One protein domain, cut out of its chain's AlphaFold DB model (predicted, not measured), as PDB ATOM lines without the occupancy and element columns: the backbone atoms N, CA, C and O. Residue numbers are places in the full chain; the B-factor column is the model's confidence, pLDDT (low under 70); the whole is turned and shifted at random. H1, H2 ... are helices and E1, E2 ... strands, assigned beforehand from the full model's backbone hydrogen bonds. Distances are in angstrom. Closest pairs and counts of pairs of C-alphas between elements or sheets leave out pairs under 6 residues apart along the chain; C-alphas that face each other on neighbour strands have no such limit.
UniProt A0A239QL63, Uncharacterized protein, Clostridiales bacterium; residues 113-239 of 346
ATOM      1  N   ALA A 113     -17.024  16.529  45.059       85.94
ATOM      2  CA  ALA A 113     -16.745  15.243  44.420       85.94
ATOM      3  C   ALA A 113     -17.954  14.630  43.677       85.94
ATOM      4  O   ALA A 113     -17.769  13.700  42.889       85.94
ATOM      5  N   ARG A 114     -19.176  15.125  43.924       87.50
ATOM      6  CA  ARG A 114     -20.417  14.679  43.289       87.50
ATOM      7  C   ARG A 114     -20.713  15.355  41.957       87.50
ATOM      8  O   ARG A 114     -21.520  14.811  41.207       87.50
ATOM      9  N   MET A 115     -20.056  16.469  41.637       89.19
ATOM     10  CA  MET A 115     -20.247  17.221  40.389       89.19
ATOM     11  C   MET A 115     -20.213  16.311  39.150       89.19
ATOM     12  O   MET A 115     -21.136  16.320  38.340       89.19
ATOM     13  N   GLU A 116     -19.198  15.448  39.049       83.31
ATOM     14  CA  GLU A 116     -19.043  14.497  37.939       83.31
ATOM     15  C   GLU A 116     -20.188  13.469  37.872       83.31
ATOM     16  O   GLU A 116     -20.608  13.081  36.783       83.31
ATOM     17  N   TYR A 117     -20.717  13.024  39.020       85.62
ATOM     18  CA  TYR A 117     -21.845  12.086  39.049       85.62
ATOM     19  C   TYR A 117     -23.104  12.739  38.479       85.62
ATOM     20  O   TYR A 117     -23.776  12.149  37.632       85.62
ATOM     21  N   TYR A 118     -23.405  13.962  38.916       88.56
ATOM     22  CA  TYR A 118     -24.564  14.697  38.423       88.56
ATOM     23  C   TYR A 118     -24.421  15.091  36.960       88.56
ATOM     24  O   TYR A 118     -25.371  14.903  36.214       88.56
ATOM     25  N   SER A 119     -23.246  15.547  36.523       86.38
ATOM     26  CA  SER A 119     -23.004  15.884  35.116       86.38
ATOM     27  C   SER A 119     -23.319  14.702  34.186       86.38
ATOM     28  O   SER A 119     -24.002  14.865  33.175       86.38
ATOM     29  N   GLN A 120     -22.937  13.477  34.567       83.19
ATOM     30  CA  GLN A 120     -23.259  12.272  33.789       83.19
ATOM     31  C   GLN A 120     -24.755  11.937  33.785       83.19
ATOM     32  O   GLN A 120     -25.290  11.576  32.736       83.19
ATOM     33  N   VAL A 121     -25.428  12.049  34.935       87.06
ATOM     34  CA  VAL A 121     -26.881  11.832  35.027       87.06
ATOM     35  C   VAL A 121     -27.629  12.863  34.182       87.06
ATOM     36  O   VAL A 121     -28.481  12.492  33.384       87.06
ATOM     37  N   LEU A 122     -27.279  14.142  34.296       88.88
ATOM     38  CA  LEU A 122     -27.915  15.227  33.550       88.88
ATOM     39  C   LEU A 122     -27.662  15.112  32.044       88.88
ATOM     40  O   LEU A 122     -28.581  15.323  31.263       88.88
ATOM     41  N   THR A 123     -26.462  14.690  31.634       85.19
ATOM     42  CA  THR A 123     -26.160  14.393  30.222       85.19
ATOM     43  C   THR A 123     -27.047  13.268  29.691       85.19
ATOM     44  O   THR A 123     -27.551  13.343  28.575       85.19
ATOM     45  N   TYR A 124     -27.256  12.213  30.483       83.88
ATOM     46  CA  TYR A 124     -28.144  11.115  30.098       83.88
ATOM     47  C   TYR A 124     -29.602  11.565  29.989       83.88
ATOM     48  O   TYR A 124     -30.292  11.176  29.052       83.88
ATOM     49  N   LEU A 125     -30.040  12.430  30.905       86.06
ATOM     50  CA  LEU A 125     -31.398  12.962  30.955       86.06
ATOM     51  C   LEU A 125     -31.636  14.160  30.033       86.06
ATOM     52  O   LEU A 125     -32.751  14.663  30.026       86.06
ATOM     53  N   GLN A 126     -30.647  14.660  29.285       82.56
ATOM     54  CA  GLN A 126     -30.733  15.970  28.614       82.56
ATOM     55  C   GLN A 126     -32.011  16.165  27.769       82.56
ATOM     56  O   GLN A 126     -32.554  17.270  27.679       82.56
ATOM     57  N   TRP A 127     -32.525  15.074  27.197       74.62
ATOM     58  CA  TRP A 127     -33.744  15.050  26.394       74.62
ATOM     59  C   TRP A 127     -35.033  14.983  27.225       74.62
ATOM     60  O   TRP A 127     -36.042  15.547  26.807       74.62
ATOM     61  N   ASP A 128     -34.973  14.391  28.418       82.06
ATOM     62  CA  ASP A 128     -36.108  14.135  29.313       82.06
ATOM     63  C   ASP A 128     -36.251  15.192  30.418       82.06
ATOM     64  O   ASP A 128     -37.315  15.339  31.012       82.06
ATOM     65  N   LEU A 129     -35.209  15.984  30.695       83.44
ATOM     66  CA  LEU A 129     -35.214  16.982  31.774       83.44
ATOM     67  C   LEU A 129     -36.419  17.936  31.708       83.44
ATOM     68  O   LEU A 129     -36.954  18.325  32.741       83.44
ATOM     69  N   GLY A 130     -36.864  18.298  30.502       77.12
ATOM     70  CA  GLY A 130     -37.988  19.214  30.293       77.12
ATOM     71  C   GLY A 130     -39.383  18.606  30.484       77.12
ATOM     72  O   GLY A 130     -40.357  19.354  30.389       77.12
ATOM     73  N   THR A 131     -39.486  17.291  30.697       79.06
ATOM     74  CA  THR A 131     -40.745  16.565  30.946       79.06
ATOM     75  C   THR A 131     -40.825  15.998  32.364       79.06
ATOM     76  O   THR A 131     -41.892  15.556  32.787       79.06
ATOM     77  N   MET A 132     -39.723  16.031  33.119       85.31
ATOM     78  CA  MET A 132     -39.696  15.595  34.511       85.31
ATOM     79  C   MET A 132     -40.469  16.559  35.415       85.31
ATOM     80  O   MET A 132     -40.338  17.781  35.319       85.31
ATOM     81  N   GLU A 133     -41.250  16.001  36.339       83.81
ATOM     82  CA  GLU A 133     -41.941  16.788  37.354       83.81
ATOM     83  C   GLU A 133     -40.968  17.267  38.439       83.81
ATOM     84  O   GLU A 133     -40.020  16.576  38.821       83.81
ATOM     85  N   CYS A 134     -41.230  18.459  38.971       91.44
ATOM     86  CA  CYS A 134     -40.550  18.971  40.151       91.44
ATOM     87  C   CYS A 134     -41.484  18.870  41.352       91.44
ATOM     88  O   CYS A 134     -42.544  19.499  41.372       91.44
ATOM     89  N   THR A 135     -41.085  18.090  42.351       91.56
ATOM     90  CA  THR A 135     -41.845  17.913  43.592       91.56
ATOM     91  C   THR A 135     -41.000  18.277  44.810       91.56
ATOM     92  O   THR A 135     -39.769  18.198  44.791       91.56
ATOM     93  N   ASP A 136     -41.661  18.720  45.881       91.12
ATOM     94  CA  ASP A 136     -40.991  18.952  47.159       91.12
ATOM     95  C   ASP A 136     -40.523  17.623  47.763       91.12
ATOM     96  O   ASP A 136     -41.309  16.683  47.907       91.12
ATOM     97  N   MET A 137     -39.246  17.553  48.138       91.75
ATOM     98  CA  MET A 137     -38.661  16.386  48.791       91.75
ATOM     99  C   MET A 137     -38.790  16.510  50.315       91.75
ATOM    100  O   MET A 137     -38.799  17.601  50.890       91.75
ATOM    101  N   GLU A 138     -38.916  15.378  51.011       89.31
ATOM    102  CA  GLU A 138     -39.211  15.365  52.448       89.31
ATOM    103  C   GLU A 138     -38.107  16.050  53.274       89.31
ATOM    104  O   GLU A 138     -37.033  15.498  53.494       89.31
ATOM    105  N   GLY A 139     -38.368  17.252  53.793       88.94
ATOM    106  CA  GLY A 139     -37.393  18.010  54.588       88.94
ATOM    107  C   GLY A 139     -36.279  18.663  53.763       88.94
ATOM    108  O   GLY A 139     -35.217  18.954  54.318       88.94
ATOM    109  N   PHE A 140     -36.495  18.831  52.456       93.00
ATOM    110  CA  PHE A 140     -35.712  19.713  51.599       93.00
ATOM    111  C   PHE A 140     -36.588  20.203  50.446       93.00
ATOM    112  O   PHE A 140     -36.853  19.458  49.505       93.00
ATOM    113  N   SER A 141     -37.075  21.435  50.554       95.50
ATOM    114  CA  SER A 141     -38.028  22.006  49.594       95.50
ATOM    115  C   SER A 141     -37.344  22.653  48.391       95.50
ATOM    116  O   SER A 141     -36.171  23.038  48.450       95.50
ATOM    117  N   LEU A 142     -38.105  22.842  47.310       96.69
ATOM    118  CA  LEU A 142     -37.652  23.603  46.145       96.69
ATOM    119  C   LEU A 142     -37.277  25.046  46.515       96.69
ATOM    120  O   LEU A 142     -36.313  25.586  45.973       96.69
ATOM    121  N   GLU A 143     -38.009  25.667  47.441       97.00
ATOM    122  CA  GLU A 143     -37.738  27.044  47.866       97.00
ATOM    123  C   GLU A 143     -36.393  27.153  48.591       97.00
ATOM    124  O   GLU A 143     -35.563  27.984  48.233       97.00
ATOM    125  N   GLU A 144     -36.108  26.243  49.527       96.69
ATOM    126  CA  GLU A 144     -34.798  26.177  50.192       96.69
ATOM    127  C   GLU A 144     -33.656  25.934  49.190       96.69
ATOM    128  O   GLU A 144     -32.537  26.420  49.375       96.69
ATOM    129  N   ALA A 145     -33.909  25.166  48.127       97.31
ATOM    130  CA  ALA A 145     -32.930  24.950  47.069       97.31
ATOM    131  C   ALA A 145     -32.683  26.219  46.236       97.31
ATOM    132  O   ALA A 145     -31.528  26.525  45.927       97.31
ATOM    133  N   ARG A 146     -33.743  26.972  45.914       97.69
ATOM    134  CA  ARG A 146     -33.655  28.263  45.216       97.69
ATOM    135  C   ARG A 146     -32.921  29.303  46.041       97.69
ATOM    136  O   ARG A 146     -31.966  29.872  45.536       97.69
ATOM    137  N   GLU A 147     -33.246  29.450  47.324       97.50
ATOM    138  CA  GLU A 147     -32.550  30.388  48.215       97.50
ATOM    139  C   GLU A 147     -31.027  30.160  48.224       97.50
ATOM    140  O   GLU A 147     -30.242  31.110  48.197       97.50
ATOM    141  N   LYS A 148     -30.584  28.894  48.215       96.62
ATOM    142  CA  LYS A 148     -29.155  28.549  48.132       96.62
ATOM    143  C   LYS A 148     -28.540  28.878  46.773       96.62
ATOM    144  O   LYS A 148     -27.403  29.348  46.732       96.62
ATOM    145  N   ALA A 149     -29.251  28.596  45.681       97.56
ATOM    146  CA  ALA A 149     -28.802  28.928  44.334       97.56
ATOM    147  C   ALA A 149     -28.687  30.449  44.152       97.56
ATOM    148  O   ALA A 149     -27.634  30.935  43.746       97.56
ATOM    149  N   ASP A 150     -29.721  31.188  44.543       96.75
ATOM    150  CA  ASP A 150     -29.808  32.642  44.436       96.75
ATOM    151  C   ASP A 150     -28.730  33.332  45.277       96.75
ATOM    152  O   ASP A 150     -28.108  34.291  44.826       96.75
ATOM    153  N   ALA A 151     -28.430  32.808  46.470       95.69
ATOM    154  CA  ALA A 151     -27.331  33.313  47.289       95.69
ATOM    155  C   ALA A 151     -25.968  33.190  46.582       95.69
ATOM    156  O   ALA A 151     -25.153  34.108  46.672       95.69
ATOM    157  N   LEU A 152     -25.714  32.085  45.868       94.38
ATOM    158  CA  LEU A 152     -24.484  31.922  45.088       94.38
ATOM    159  C   LEU A 152     -24.482  32.823  43.847       94.38
ATOM    160  O   LEU A 152     -23.479  33.479  43.580       94.38
ATOM    161  N   ILE A 153     -25.597  32.895  43.119       96.44
ATOM    162  CA  ILE A 153     -25.760  33.763  41.943       96.44
ATOM    163  C   ILE A 153     -25.503  35.230  42.312       96.44
ATOM    164  O   ILE A 153     -24.771  35.920  41.604       96.44
ATOM    165  N   ALA A 154     -26.013  35.683  43.459       95.94
ATOM    166  CA  ALA A 154     -25.784  37.033  43.965       95.94
ATOM    167  C   ALA A 154     -24.304  37.308  44.284       95.94
ATOM    168  O   ALA A 154     -23.818  38.409  44.044       95.94
ATOM    169  N   VAL A 155     -23.555  36.320  44.793       95.19
ATOM    170  CA  VAL A 155     -22.098  36.447  45.005       95.19
ATOM    171  C   VAL A 155     -21.344  36.556  43.678       95.19
ATOM    172  O   VAL A 155     -20.318  37.232  43.604       95.19
ATOM    173  N   LEU A 156     -21.849  35.895  42.637       96.06
ATOM    174  CA  LEU A 156     -21.278  35.915  41.292       96.06
ATOM    175  C   LEU A 156     -21.701  37.144  40.474       96.06
ATOM    176  O   LEU A 156     -21.202  37.305  39.361       96.06
ATOM    177  N   ASP A 157     -22.563  38.010  41.018       96.06
ATOM    178  CA  ASP A 157     -22.993  39.267  40.394       96.06
ATOM    179  C   ASP A 157     -23.552  39.042  38.977       96.06
ATOM    180  O   ASP A 157     -23.112  39.664  38.008       96.06
ATOM    181  N   ILE A 158     -24.418  38.033  38.820       95.00
ATOM    182  CA  ILE A 158     -25.060  37.707  37.541       95.00
ATOM    183  C   ILE A 158     -26.491  38.246  37.557       95.00
ATOM    184  O   ILE A 158     -27.351  37.717  38.262       95.00
ATOM    185  N   ASP A 159     -26.727  39.278  36.753       90.94
ATOM    186  CA  ASP A 159     -28.005  39.980  36.663       90.94
ATOM    187  C   ASP A 159     -28.913  39.438  35.544       90.94
ATOM    188  O   ASP A 159     -28.503  38.645  34.688       90.94
ATOM    189  N   ASP A 160     -30.164  39.911  35.550       92.56
ATOM    190  CA  ASP A 160     -31.196  39.653  34.534       92.56
ATOM    191  C   ASP A 160     -31.535  38.169  34.324       92.56
ATOM    192  O   ASP A 160     -31.977  37.767  33.247       92.56
ATOM    193  N   LEU A 161     -31.343  37.349  35.360       95.50
ATOM    194  CA  LEU A 161     -31.687  35.931  35.365       95.50
ATOM    195  C   LEU A 161     -33.144  35.693  35.766       95.50
ATOM    196  O   LEU A 161     -33.619  36.190  36.787       95.50
ATOM    197  N   GLU A 162     -33.821  34.829  35.017       95.62
ATOM    198  CA  GLU A 162     -35.096  34.235  35.408       95.62
ATOM    199  C   GLU A 162     -34.961  32.715  35.582       95.62
ATOM    200  O   GLU A 162     -34.265  32.068  34.787       95.62
ATOM    201  N   PRO A 163     -35.655  32.113  36.570       95.94
ATOM    202  CA  PRO A 163     -35.766  30.664  36.673       95.94
ATOM    203  C   PRO A 163     -36.337  30.058  35.386       95.94
ATOM    204  O   PRO A 163     -37.337  30.540  34.838       95.94
ATOM    205  N   ASP A 164     -35.715  28.983  34.913       94.06
ATOM    206  CA  ASP A 164     -36.109  28.307  33.681       94.06
ATOM    207  C   ASP A 164     -36.671  26.912  33.933       94.06
ATOM    208  O   ASP A 164     -37.877  26.698  33.816       94.06
ATOM    209  N   LEU A 165     -35.811  25.988  34.347       93.75
ATOM    210  CA  LEU A 165     -36.182  24.617  34.670       93.75
ATOM    211  C   LEU A 165     -35.851  24.308  36.129       93.75
ATOM    212  O   LEU A 165     -34.788  24.679  36.626       93.75
ATOM    213  N   ALA A 166     -36.748  23.579  36.783       96.44
ATOM    214  CA  ALA A 166     -36.498  22.934  38.061       96.44
ATOM    215  C   ALA A 166     -36.874  21.456  37.946       96.44
ATOM    216  O   ALA A 166     -37.953  21.140  37.452       96.44
ATOM    217  N   VAL A 167     -35.998  20.566  38.408       95.69
ATOM    218  CA  VAL A 167     -36.230  19.116  38.447       95.69
ATOM    219  C   VAL A 167     -35.827  18.599  39.820       95.69
ATOM    220  O   VAL A 167     -34.720  18.873  40.290       95.69
ATOM    221  N   SER A 168     -36.718  17.851  40.471       94.81
ATOM    222  CA  SER A 168     -36.377  17.095  41.679       94.81
ATOM    223  C   SER A 168     -35.691  15.791  41.282       94.81
ATOM    224  O   SER A 168     -36.238  15.004  40.517       94.81
ATOM    225  N   LEU A 169     -34.495  15.564  41.811       92.50
ATOM    226  CA  LEU A 169     -33.710  14.346  41.654       92.50
ATOM    227  C   LEU A 169     -33.699  13.620  42.999       92.50
ATOM    228  O   LEU A 169     -32.741  13.731  43.772       92.50
ATOM    229  N   SER A 170     -34.795  12.918  43.289       90.56
ATOM    230  CA  SER A 170     -34.917  12.125  44.512       90.56
ATOM    231  C   SER A 170     -33.968  10.924  44.490       90.56
ATOM    232  O   SER A 170     -33.532  10.466  43.425       90.56
ATOM    233  N   HIS A 171     -33.689  10.346  45.660       87.69
ATOM    234  CA  HIS A 171     -32.948   9.083  45.723       87.69
ATOM    235  C   HIS A 171     -33.582   7.968  44.861       87.69
ATOM    236  O   HIS A 171     -32.856   7.171  44.255       87.69
ATOM    237  N   GLU A 172     -34.916   7.893  44.798       87.88
ATOM    238  CA  GLU A 172     -35.630   6.894  43.996       87.88
ATOM    239  C   GLU A 172     -35.395   7.116  42.497       87.88
ATOM    240  O   GLU A 172     -35.007   6.175  41.794       87.88
ATOM    241  N   ASP A 173     -35.516   8.362  42.031       88.62
ATOM    242  CA  ASP A 173     -35.258   8.737  40.640       88.62
ATOM    243  C   ASP A 173     -33.815   8.440  40.248       88.62
ATOM    244  O   ASP A 173     -33.566   7.727  39.276       88.62
ATOM    245  N   LEU A 174     -32.850   8.915  41.039       87.81
ATOM    246  CA  LEU A 174     -31.428   8.689  40.787       87.81
ATOM    247  C   LEU A 174     -31.089   7.193  40.788       87.81
ATOM    248  O   LEU A 174     -30.308   6.729  39.954       87.81
ATOM    249  N   SER A 175     -31.697   6.404  41.675       85.88
ATOM    250  CA  SER A 175     -31.503   4.949  41.710       85.88
ATOM    251  C   SER A 175     -32.045   4.264  40.456       85.88
ATOM    252  O   SER A 175     -31.386   3.372  39.911       85.88
ATOM    253  N   ARG A 176     -33.226   4.679  39.986       87.81
ATOM    254  CA  ARG A 176     -33.838   4.170  38.756       87.81
ATOM    255  C   ARG A 176     -33.008   4.555  37.530       87.81
ATOM    256  O   ARG A 176     -32.576   3.665  36.802       87.81
ATOM    257  N   ILE A 177     -32.705   5.840  37.361       87.62
ATOM    258  CA  ILE A 177     -31.942   6.375  36.225       87.62
ATOM    259  C   ILE A 177     -30.565   5.718  36.147       87.62
ATOM    260  O   ILE A 177     -30.175   5.179  35.116       87.62
ATOM    261  N   THR A 178     -29.829   5.657  37.260       85.00
ATOM    262  CA  THR A 178     -28.502   5.018  37.259       85.00
ATOM    263  C   THR A 178     -28.572   3.518  36.983       85.00
ATOM    264  O   THR A 178     -27.616   2.945  36.455       85.00
ATOM    265  N   LYS A 179     -29.682   2.847  37.319       85.50
ATOM    266  CA  LYS A 179     -29.912   1.446  36.946       85.50
ATOM    267  C   LYS A 179     -30.128   1.311  35.440       85.50
ATOM    268  O   LYS A 179     -29.459   0.476  34.841       85.50
ATOM    269  N   GLU A 180     -30.974   2.144  34.846       85.44
ATOM    270  CA  GLU A 180     -31.206   2.177  33.395       85.44
ATOM    271  C   GLU A 180     -29.903   2.467  32.634       85.44
ATOM    272  O   GLU A 180     -29.542   1.732  31.716       85.44
ATOM    273  N   MET A 181     -29.116   3.445  33.092       83.00
ATOM    274  CA  MET A 181     -27.788   3.734  32.544       83.00
ATOM    275  C   MET A 181     -26.847   2.520  32.641       83.00
ATOM    276  O   MET A 181     -26.165   2.186  31.674       83.00
ATOM    277  N   ARG A 182     -26.800   1.815  33.782       80.75
ATOM    278  CA  ARG A 182     -25.983   0.589  33.922       80.75
ATOM    279  C   ARG A 182     -26.388  -0.490  32.924       80.75
ATOM    280  O   ARG A 182     -25.513  -1.165  32.388       80.75
ATOM    281  N   GLU A 183     -27.686  -0.678  32.721       84.00
ATOM    282  CA  GLU A 183     -28.218  -1.670  31.789       84.00
ATOM    283  C   GLU A 183     -27.898  -1.284  30.337       84.00
ATOM    284  O   GLU A 183     -27.410  -2.126  29.582       84.00
ATOM    285  N   ALA A 184     -28.061  -0.007  29.979       81.06
ATOM    286  CA  ALA A 184     -27.754   0.521  28.650       81.06
ATOM    287  C   ALA A 184     -26.253   0.469  28.306       81.06
ATOM    288  O   ALA A 184     -25.889   0.197  27.163       81.06
ATOM    289  N   PHE A 185     -25.375   0.692  29.290       77.31
ATOM    290  CA  PHE A 185     -23.917   0.742  29.106       77.31
ATOM    291  C   PHE A 185     -23.181  -0.478  29.686       77.31
ATOM    292  O   PHE A 185     -21.986  -0.413  30.005       77.31
ATOM    293  N   ALA A 186     -23.871  -1.611  29.845       74.50
ATOM    294  CA  ALA A 186     -23.286  -2.829  30.391       74.50
ATOM    295  C   ALA A 186     -22.079  -3.298  29.549       74.50
ATOM    296  O   ALA A 186     -22.207  -3.626  28.373       74.50
ATOM    297  N   GLY A 187     -20.896  -3.364  30.171       67.50
ATOM    298  CA  GLY A 187     -19.644  -3.776  29.517       67.50
ATOM    299  C   GLY A 187     -18.694  -2.631  29.150       67.50
ATOM    300  O   GLY A 187     -17.539  -2.898  28.811       67.50
ATOM    301  N   GLU A 188     -19.115  -1.372  29.295       69.56
ATOM    302  CA  GLU A 188     -18.262  -0.212  29.034       69.56
ATOM    303  C   GLU A 188     -17.295   0.075  30.208       69.56
ATOM    304  O   GLU A 188     -17.717   0.277  31.352       69.56
ATOM    305  N   PRO A 189     -15.969   0.163  29.978       56.53
ATOM    306  CA  PRO A 189     -14.962   0.256  31.044       56.53
ATOM    307  C   PRO A 189     -14.960   1.584  31.827       56.53
ATOM    308  O   PRO A 189     -14.199   1.727  32.792       56.53
ATOM    309  N   LYS A 190     -15.759   2.573  31.410       56.53
ATOM    310  CA  LYS A 190     -15.775   3.935  31.976       56.53
ATOM    311  C   LYS A 190     -16.961   4.230  32.894       56.53
ATOM    312  O   LYS A 190     -17.001   5.296  33.500       56.53
ATOM    313  N   VAL A 191     -17.843   3.261  33.092       56.09
ATOM    314  CA  VAL A 191     -19.069   3.367  33.887       56.09
ATOM    315  C   VAL A 191     -18.787   3.142  35.389       56.09
ATOM    316  O   VAL A 191     -19.325   2.253  36.034       56.09
ATOM    317  N   LYS A 192     -17.852   3.898  35.979       53.78
ATOM    318  CA  LYS A 192     -17.461   3.722  37.403       53.78
ATOM    319  C   LYS A 192     -18.252   4.588  38.386       53.78
ATOM    320  O   LYS A 192     -17.991   4.543  39.581       53.78
ATOM    321  N   TYR A 193     -19.175   5.389  37.876       57.50
ATOM    322  CA  TYR A 193     -19.756   6.528  38.577       57.50
ATOM    323  C   TYR A 193     -21.218   6.277  39.006       57.50
ATOM    324  O   TYR A 193     -21.727   6.972  39.878       57.50
ATOM    325  N   PHE A 194     -21.865   5.221  38.493       62.41
ATOM    326  CA  PHE A 194     -23.293   4.939  38.727       62.41
ATOM    327  C   PHE A 194     -23.607   4.331  40.103       62.41
ATOM    328  O   PHE A 194     -24.760   4.332  40.528       62.41
ATOM    329  N   ASP A 195     -22.594   3.849  40.828       60.75
ATOM    330  CA  ASP A 195     -22.751   3.252  42.167       60.75
ATOM    331  C   ASP A 195     -22.497   4.256  43.306       60.75
ATOM    332  O   ASP A 195     -22.429   3.873  44.473       60.75
ATOM    333  N   SER A 196     -22.298   5.537  42.976       65.88
ATOM    334  CA  SER A 196     -21.847   6.553  43.940       65.88
ATOM    335  C   SER A 196     -22.981   7.342  44.592       65.88
ATOM    336  O   SER A 196     -22.725   8.099  45.527       65.88
ATOM    337  N   PHE A 197     -24.226   7.151  44.146       71.94
ATOM    338  CA  PHE A 197     -25.374   7.773  44.792       71.94
ATOM    339  C   PHE A 197     -25.791   6.960  46.025       71.94
ATOM    340  O   PHE A 197     -26.295   5.842  45.912       71.94
ATOM    341  N   THR A 198     -25.525   7.491  47.221       67.25
ATOM    342  CA  THR A 198     -25.953   6.884  48.490       67.25
ATOM    343  C   THR A 198     -27.441   7.149  48.751       67.25
ATOM    344  O   THR A 198     -28.091   7.912  48.038       67.25
ATOM    345  N   LYS A 199     -28.003   6.489  49.773       65.06
ATOM    346  CA  LYS A 199     -29.442   6.533  50.098       65.06
ATOM    347  C   LYS A 199     -29.971   7.894  50.560       65.06
ATOM    348  O   LYS A 199     -31.180   8.066  50.604       65.06
ATOM    349  N   ASP A 200     -29.079   8.832  50.864       66.44
ATOM    350  CA  ASP A 200     -29.420  10.131  51.455       66.44
ATOM    351  C   ASP A 200     -29.234  11.292  50.459       66.44
ATOM    352  O   ASP A 200     -29.077  12.444  50.858       66.44
ATOM    353  N   ILE A 201     -29.181  10.995  49.155       77.75
ATOM    354  CA  ILE A 201     -28.908  12.000  48.124       77.75
ATOM    355  C   ILE A 201     -30.207  12.430  47.452       77.75
ATOM    356  O   ILE A 201     -30.655  11.814  46.490       77.75
ATOM    357  N   ASP A 202     -30.746  13.528  47.964       89.19
ATOM    358  CA  ASP A 202     -31.796  14.322  47.338       89.19
ATOM    359  C   ASP A 202     -31.175  15.595  46.760       89.19
ATOM    360  O   ASP A 202     -30.396  16.282  47.441       89.19
ATOM    361  N   ALA A 203     -31.516  15.923  45.516       94.25
ATOM    362  CA  ALA A 203     -31.063  17.153  44.883       94.25
ATOM    363  C   ALA A 203     -32.133  17.826  44.030       94.25
ATOM    364  O   ALA A 203     -33.031  17.176  43.507       94.25
ATOM    365  N   TYR A 204     -31.986  19.130  43.839       97.12
ATOM    366  CA  TYR A 204     -32.682  19.870  42.798       97.12
ATOM    367  C   TYR A 204     -31.696  20.264  41.714       97.12
ATOM    368  O   TYR A 204     -30.648  20.834  42.016       97.12
ATOM    369  N   TYR A 205     -32.045  19.984  40.463       97.12
ATOM    370  CA  TYR A 205     -31.410  20.602  39.309       97.12
ATOM    371  C   TYR A 205     -32.207  21.846  38.932       97.12
ATOM    372  O   TYR A 205     -33.388  21.749  38.600       97.12
ATOM    373  N   LEU A 206     -31.572  23.009  39.029       98.00
ATOM    374  CA  LEU A 206     -32.166  24.305  38.734       98.00
ATOM    375  C   LEU A 206     -31.383  24.958  37.602       98.00
ATOM    376  O   LEU A 206     -30.153  24.914  37.586       98.00
ATOM    377  N   THR A 207     -32.084  25.598  36.677       97.38
ATOM    378  CA  THR A 207     -31.460  26.399  35.624       97.38
ATOM    379  C   THR A 207     -32.049  27.796  35.591       97.38
ATOM    380  O   THR A 207     -33.218  28.005  35.927       97.38
ATOM    381  N   TYR A 208     -31.222  28.748  35.175       97.75
ATOM    382  CA  TYR A 208     -31.586  30.144  35.027       97.75
ATOM    383  C   TYR A 208     -31.091  30.652  33.679       97.75
ATOM    384  O   TYR A 208     -29.994  30.304  33.221       97.75
ATOM    385  N   ARG A 209     -31.912  31.486  33.050       96.31
ATOM    386  CA  ARG A 209     -31.636  32.086  31.745       96.31
ATOM    387  C   ARG A 209     -31.673  33.590  31.857       96.31
ATOM    388  O   ARG A 209     -32.534  34.128  32.548       96.31
ATOM    389  N   GLN A 210     -30.765  34.255  31.156       94.88
ATOM    390  CA  GLN A 210     -30.853  35.700  31.032       94.88
ATOM    391  C   GLN A 210     -32.006  36.094  30.110       94.88
ATOM    392  O   GLN A 210     -32.345  35.383  29.157       94.88
ATOM    393  N   VAL A 211     -32.620  37.231  30.420       93.44
ATOM    394  CA  VAL A 211     -33.807  37.731  29.732       93.44
ATOM    395  C   VAL A 211     -33.501  39.050  29.049       93.44
ATOM    396  O   VAL A 211     -33.120  40.031  29.677       93.44
ATOM    397  N   LEU A 212     -33.729  39.093  27.738       91.50
ATOM    398  CA  LEU A 212     -33.555  40.294  26.930       91.50
ATOM    399  C   LEU A 212     -34.930  40.823  26.535       91.50
ATOM    400  O   LEU A 212     -35.671  40.174  25.797       91.50
ATOM    401  N   ASN A 213     -35.287  42.003  27.046       88.50
ATOM    402  CA  ASN A 213     -36.577  42.657  26.786       88.50
ATOM    403  C   ASN A 213     -37.806  41.769  27.101       88.50
ATOM    404  O   ASN A 213     -38.797  41.750  26.367       88.50
ATOM    405  N   GLY A 214     -37.735  41.021  28.207       88.56
ATOM    406  CA  GLY A 214     -38.800  40.115  28.652       88.56
ATOM    407  C   GLY A 214     -38.868  38.783  27.896       88.56
ATOM    408  O   GLY A 214     -39.857  38.070  28.025       88.56
ATOM    409  N   ILE A 215     -37.854  38.455  27.089       91.00
ATOM    410  CA  ILE A 215     -37.768  37.208  26.320       91.00
ATOM    411  C   ILE A 215     -36.504  36.447  26.730       91.00
ATOM    412  O   ILE A 215     -35.390  36.966  26.606       91.00
ATOM    413  N   LYS A 216     -36.681  35.203  27.185       92.62
ATOM    414  CA  LYS A 216     -35.592  34.295  27.567       92.62
ATOM    415  C   LYS A 216     -34.703  33.931  26.378       92.62
ATOM    416  O   LYS A 216     -35.146  33.871  25.229       92.62
ATOM    417  N   THR A 217     -33.441  33.652  26.667       92.69
ATOM    418  CA  THR A 217     -32.493  33.090  25.702       92.69
ATOM    419  C   THR A 217     -32.784  31.607  25.433       92.69
ATOM    420  O   THR A 217     -33.235  30.885  26.316       92.69
ATOM    421  N   ALA A 218     -32.529  31.124  24.219       89.19
ATOM    422  CA  ALA A 218     -32.540  29.708  23.849       89.19
ATOM    423  C   ALA A 218     -31.125  29.107  23.950       89.19
ATOM    424  O   ALA A 218     -30.151  29.834  24.148       89.19
ATOM    425  N   GLY A 219     -30.998  27.784  23.811       85.38
ATOM    426  CA  GLY A 219     -29.711  27.090  23.923       85.38
ATOM    427  C   GLY A 219     -29.383  26.687  25.361       85.38
ATOM    428  O   GLY A 219     -30.271  26.563  26.210       85.38
ATOM    429  N   MET A 220     -28.091  26.571  25.675       87.19
ATOM    430  CA  MET A 220     -27.633  26.278  27.037       87.19
ATOM    431  C   MET A 220     -28.031  27.399  28.021       87.19
ATOM    432  O   MET A 220     -27.869  28.581  27.700       87.19
ATOM    433  N   PRO A 221     -28.543  27.062  29.221       93.50
ATOM    434  CA  PRO A 221     -28.838  28.057  30.248       93.50
ATOM    435  C   PRO A 221     -27.552  28.726  30.748       93.50
ATOM    436  O   PRO A 221     -26.489  28.105  30.792       93.50
ATOM    437  N   GLN A 222     -27.658  29.990  31.165       95.81
ATOM    438  CA  GLN A 222     -26.503  30.749  31.656       95.81
ATOM    439  C   GLN A 222     -26.002  30.239  33.005       95.81
ATOM    440  O   GLN A 222     -24.801  30.282  33.274       95.81
ATOM    441  N   VAL A 223     -26.922  29.742  33.834       97.88
ATOM    442  CA  VAL A 223     -26.620  29.103  35.113       97.88
ATOM    443  C   VAL A 223     -27.359  27.779  35.180       97.88
ATOM    444  O   VAL A 223     -28.578  27.737  35.024       97.88
ATOM    445  N   ALA A 224     -26.638  26.703  35.465       97.69
ATOM    446  CA  ALA A 224     -27.205  25.420  35.846       97.69
ATOM    447  C   ALA A 224     -26.590  24.990  37.178       97.69
ATOM    448  O   ALA A 224     -25.377  25.033  37.354       97.69
ATOM    449  N   VAL A 225     -27.412  24.604  38.145       97.88
ATOM    450  CA  VAL A 225     -26.956  24.303  39.501       97.88
ATOM    451  C   VAL A 225     -27.657  23.065  40.036       97.88
ATOM    452  O   VAL A 225     -28.863  22.891  39.886       97.88
ATOM    453  N   VAL A 226     -26.883  22.198  40.679       97.25
ATOM    454  CA  VAL A 226     -27.386  21.064  41.447       97.25
ATOM    455  C   VAL A 226     -27.236  21.383  42.923       97.25
ATOM    456  O   VAL A 226     -26.123  21.477  43.451       97.25
ATOM    457  N   VAL A 227     -28.371  21.529  43.597       96.94
ATOM    458  CA  VAL A 227     -28.447  21.898  45.009       96.94
ATOM    459  C   VAL A 227     -28.881  20.691  45.827       96.94
ATOM    460  O   VAL A 227     -29.873  20.043  45.519       96.94
ATOM    461  N   THR A 228     -28.151  20.409  46.900       93.88
ATOM    462  CA  THR A 228     -28.446  19.357  47.881       93.88
ATOM    463  C   THR A 228     -28.749  19.971  49.249       93.88
ATOM    464  O   THR A 228     -28.536  21.170  49.485       93.88
ATOM    465  N   ARG A 229     -29.176  19.141  50.206       91.50
ATOM    466  CA  ARG A 229     -29.329  19.558  51.612       91.50
ATOM    467  C   ARG A 229     -28.055  20.165  52.193       91.50
ATOM    468  O   ARG A 229     -28.138  21.152  52.922       91.50
ATOM    469  N   ASP A 230     -26.896  19.654  51.795       89.31
ATOM    470  CA  ASP A 230     -25.599  20.070  52.337       89.31
ATOM    471  C   ASP A 230     -24.987  21.277  51.609       89.31
ATOM    472  O   ASP A 230     -23.996  21.833  52.068       89.31
ATOM    473  N   GLY A 231     -25.578  21.710  50.490       91.69
ATOM    474  CA  GLY A 231     -25.080  22.831  49.696       91.69
ATOM    475  C   GLY A 231     -25.046  22.532  48.203       91.69
ATOM    476  O   GLY A 231     -25.810  21.705  47.704       91.69
ATOM    477  N   ILE A 232     -24.165  23.226  47.490       94.12
ATOM    478  CA  ILE A 232     -24.036  23.143  46.033       94.12
ATOM    479  C   ILE A 232     -23.157  21.950  45.666       94.12
ATOM    480  O   ILE A 232     -21.978  21.920  46.004       94.12
ATOM    481  N   ALA A 233     -23.739  20.964  44.983       94.62
ATOM    482  CA  ALA A 233     -23.004  19.802  44.492       94.62
ATOM    483  C   ALA A 233     -22.376  20.058  43.116       94.62
ATOM    484  O   ALA A 233     -21.311  19.524  42.818       94.62
ATOM    485  N   SER A 234     -23.034  20.875  42.289       96.06
ATOM    486  CA  SER A 234     -22.544  21.310  40.981       96.06
ATOM    487  C   SER A 234     -23.082  22.700  40.655       96.06
ATOM    488  O   SER A 234     -24.234  23.000  40.957       96.06
ATOM    489  N   LEU A 235     -22.267  23.517  40.011       97.75
ATOM    490  CA  LEU A 235     -22.596  24.766  39.353       97.75
ATOM    491  C   LEU A 235     -21.903  24.737  37.994       97.75
ATOM    492  O   LEU A 235     -20.701  24.492  37.921       97.75
ATOM    493  N   GLU A 236     -22.640  25.069  36.948       97.25
ATOM    494  CA  GLU A 236     -22.139  25.284  35.602       97.25
ATOM    495  C   GLU A 236     -22.593  26.671  35.140       97.25
ATOM    496  O   GLU A 236     -23.778  27.008  35.207       97.25
ATOM    497  N   LEU A 237     -21.640  27.485  34.696       96.75
ATOM    498  CA  LEU A 237     -21.888  28.774  34.060       96.75
ATOM    499  C   LEU A 237     -21.500  28.672  32.594       96.75
ATOM    500  O   LEU A 237     -20.428  28.150  32.281       96.75
ATOM    501  N   SER A 238     -22.343  29.204  31.716       93.25
ATOM    502  CA  SER A 238     -22.100  29.199  30.273       93.25
ATOM    503  C   SER A 238     -22.567  30.503  29.645       93.25
ATOM    504  O   SER A 238     -23.712  30.895  29.831       93.25
ATOM    505  N   CYS A 239     -21.699  31.173  28.887       92.00
ATOM    506  CA  CYS A 239     -22.057  32.321  28.046       92.00
ATOM    507  C   CYS A 239     -22.923  33.374  28.772       92.00
ATOM    508  O   CYS A 239     -23.953  33.810  28.257       92.00
TER     509      CYS A 239
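What this domain is: This is residues 113 to 239 of the 346 residues of an uncharacterized protein of Clostridiales bacterium (UniProt A0A239QL63). A twisted sheet of four strands is covered by H2 over one face, while H1 crosses part of the other face; past H1, at one end of the long axis, stands H3, followed by a long loop, residues 185 to 202, and residues 183 to 190, of which 183 and 184 belong to H3, stick out. The printed part has 127 residues with three named helices and four named strands, in the order H1 H2 E1 H3 E2 E3 E4. The sheet runs E1 E2 E3 E4, antiparallel throughout, and the class is mixed, helices and strands. The whole is compact, with a radius of gyration of the C-alphas of 15.0 A, but elongated in outline, 49 by 32 by 26 A.

Where its parts are: Start in the sheet with E2, residues 203 to 212, 29.4 A long; find C-alpha 203 at (-31.063, 17.153, 44.883). E1 is residues 161 to 169, 22.6 A, and bends by 51 degrees at residue 164. E3 is residues 223 to 228, 16.2 A. E4, residues 231 to 238, 20.7 A, bends by 53 degrees at residue 234 and ends at C-alpha 238, (-22.100, 29.199, 30.273). Now look for the helices: H2 is residues 142 to 155, 20.2 A; H1 is residues 115 to 125, 15.2 A, from C-alpha 115 at (-20.247, 17.221, 40.389); H3 is residues 171 to 184, 19.8 A.

How they stand to each other: E2, E3 and E4 form a meander, each strand the antiparallel neighbour of the one before; E2 and E3 are a hairpin, and so are E3 and E4. Look for N 206 and O 225, 2.8 A, between E2 and E3, and N 226 and O 234, 2.8 A, between E3 and E4. E1 pairs with E2 through N 164 and O 207, 2.9 A; the edge strands E1 and E4 are apart. H2 and H1 are on opposite faces, giving three layers, helices on both faces of a sheet. The closest C-alphas of H2 and E3 are those of Ala 145 and Val 227, 5.8 A. H1 runs across the strands at a height over the sheet of 9.1 A, its Met 115 C-alpha 4.7 A from that of Ser 234, the closest of H1 and E4. H3 only grazes the sheet, with residues 171 to 177. It touches H1, closest at the C-alphas of Val 121 and Thr 178, 7.4 A, only just about perpendicular at 70.1 degrees. H2 and H3 are apart. In H1, H2 and H3 every O i to N i+4 pair is within hydrogen-bond range.

The domain as a whole: The two C-alphas farthest apart are those of Gly 187 and Asn 213, 49.5 A. The printed part has no cut. The links H1 to H2 and H3 to E2 are long, with 16 and 18 residues. Mean pLDDT of the printed part is 87.7; look for values under 70 at residues 187 to 196 and 198 to 200.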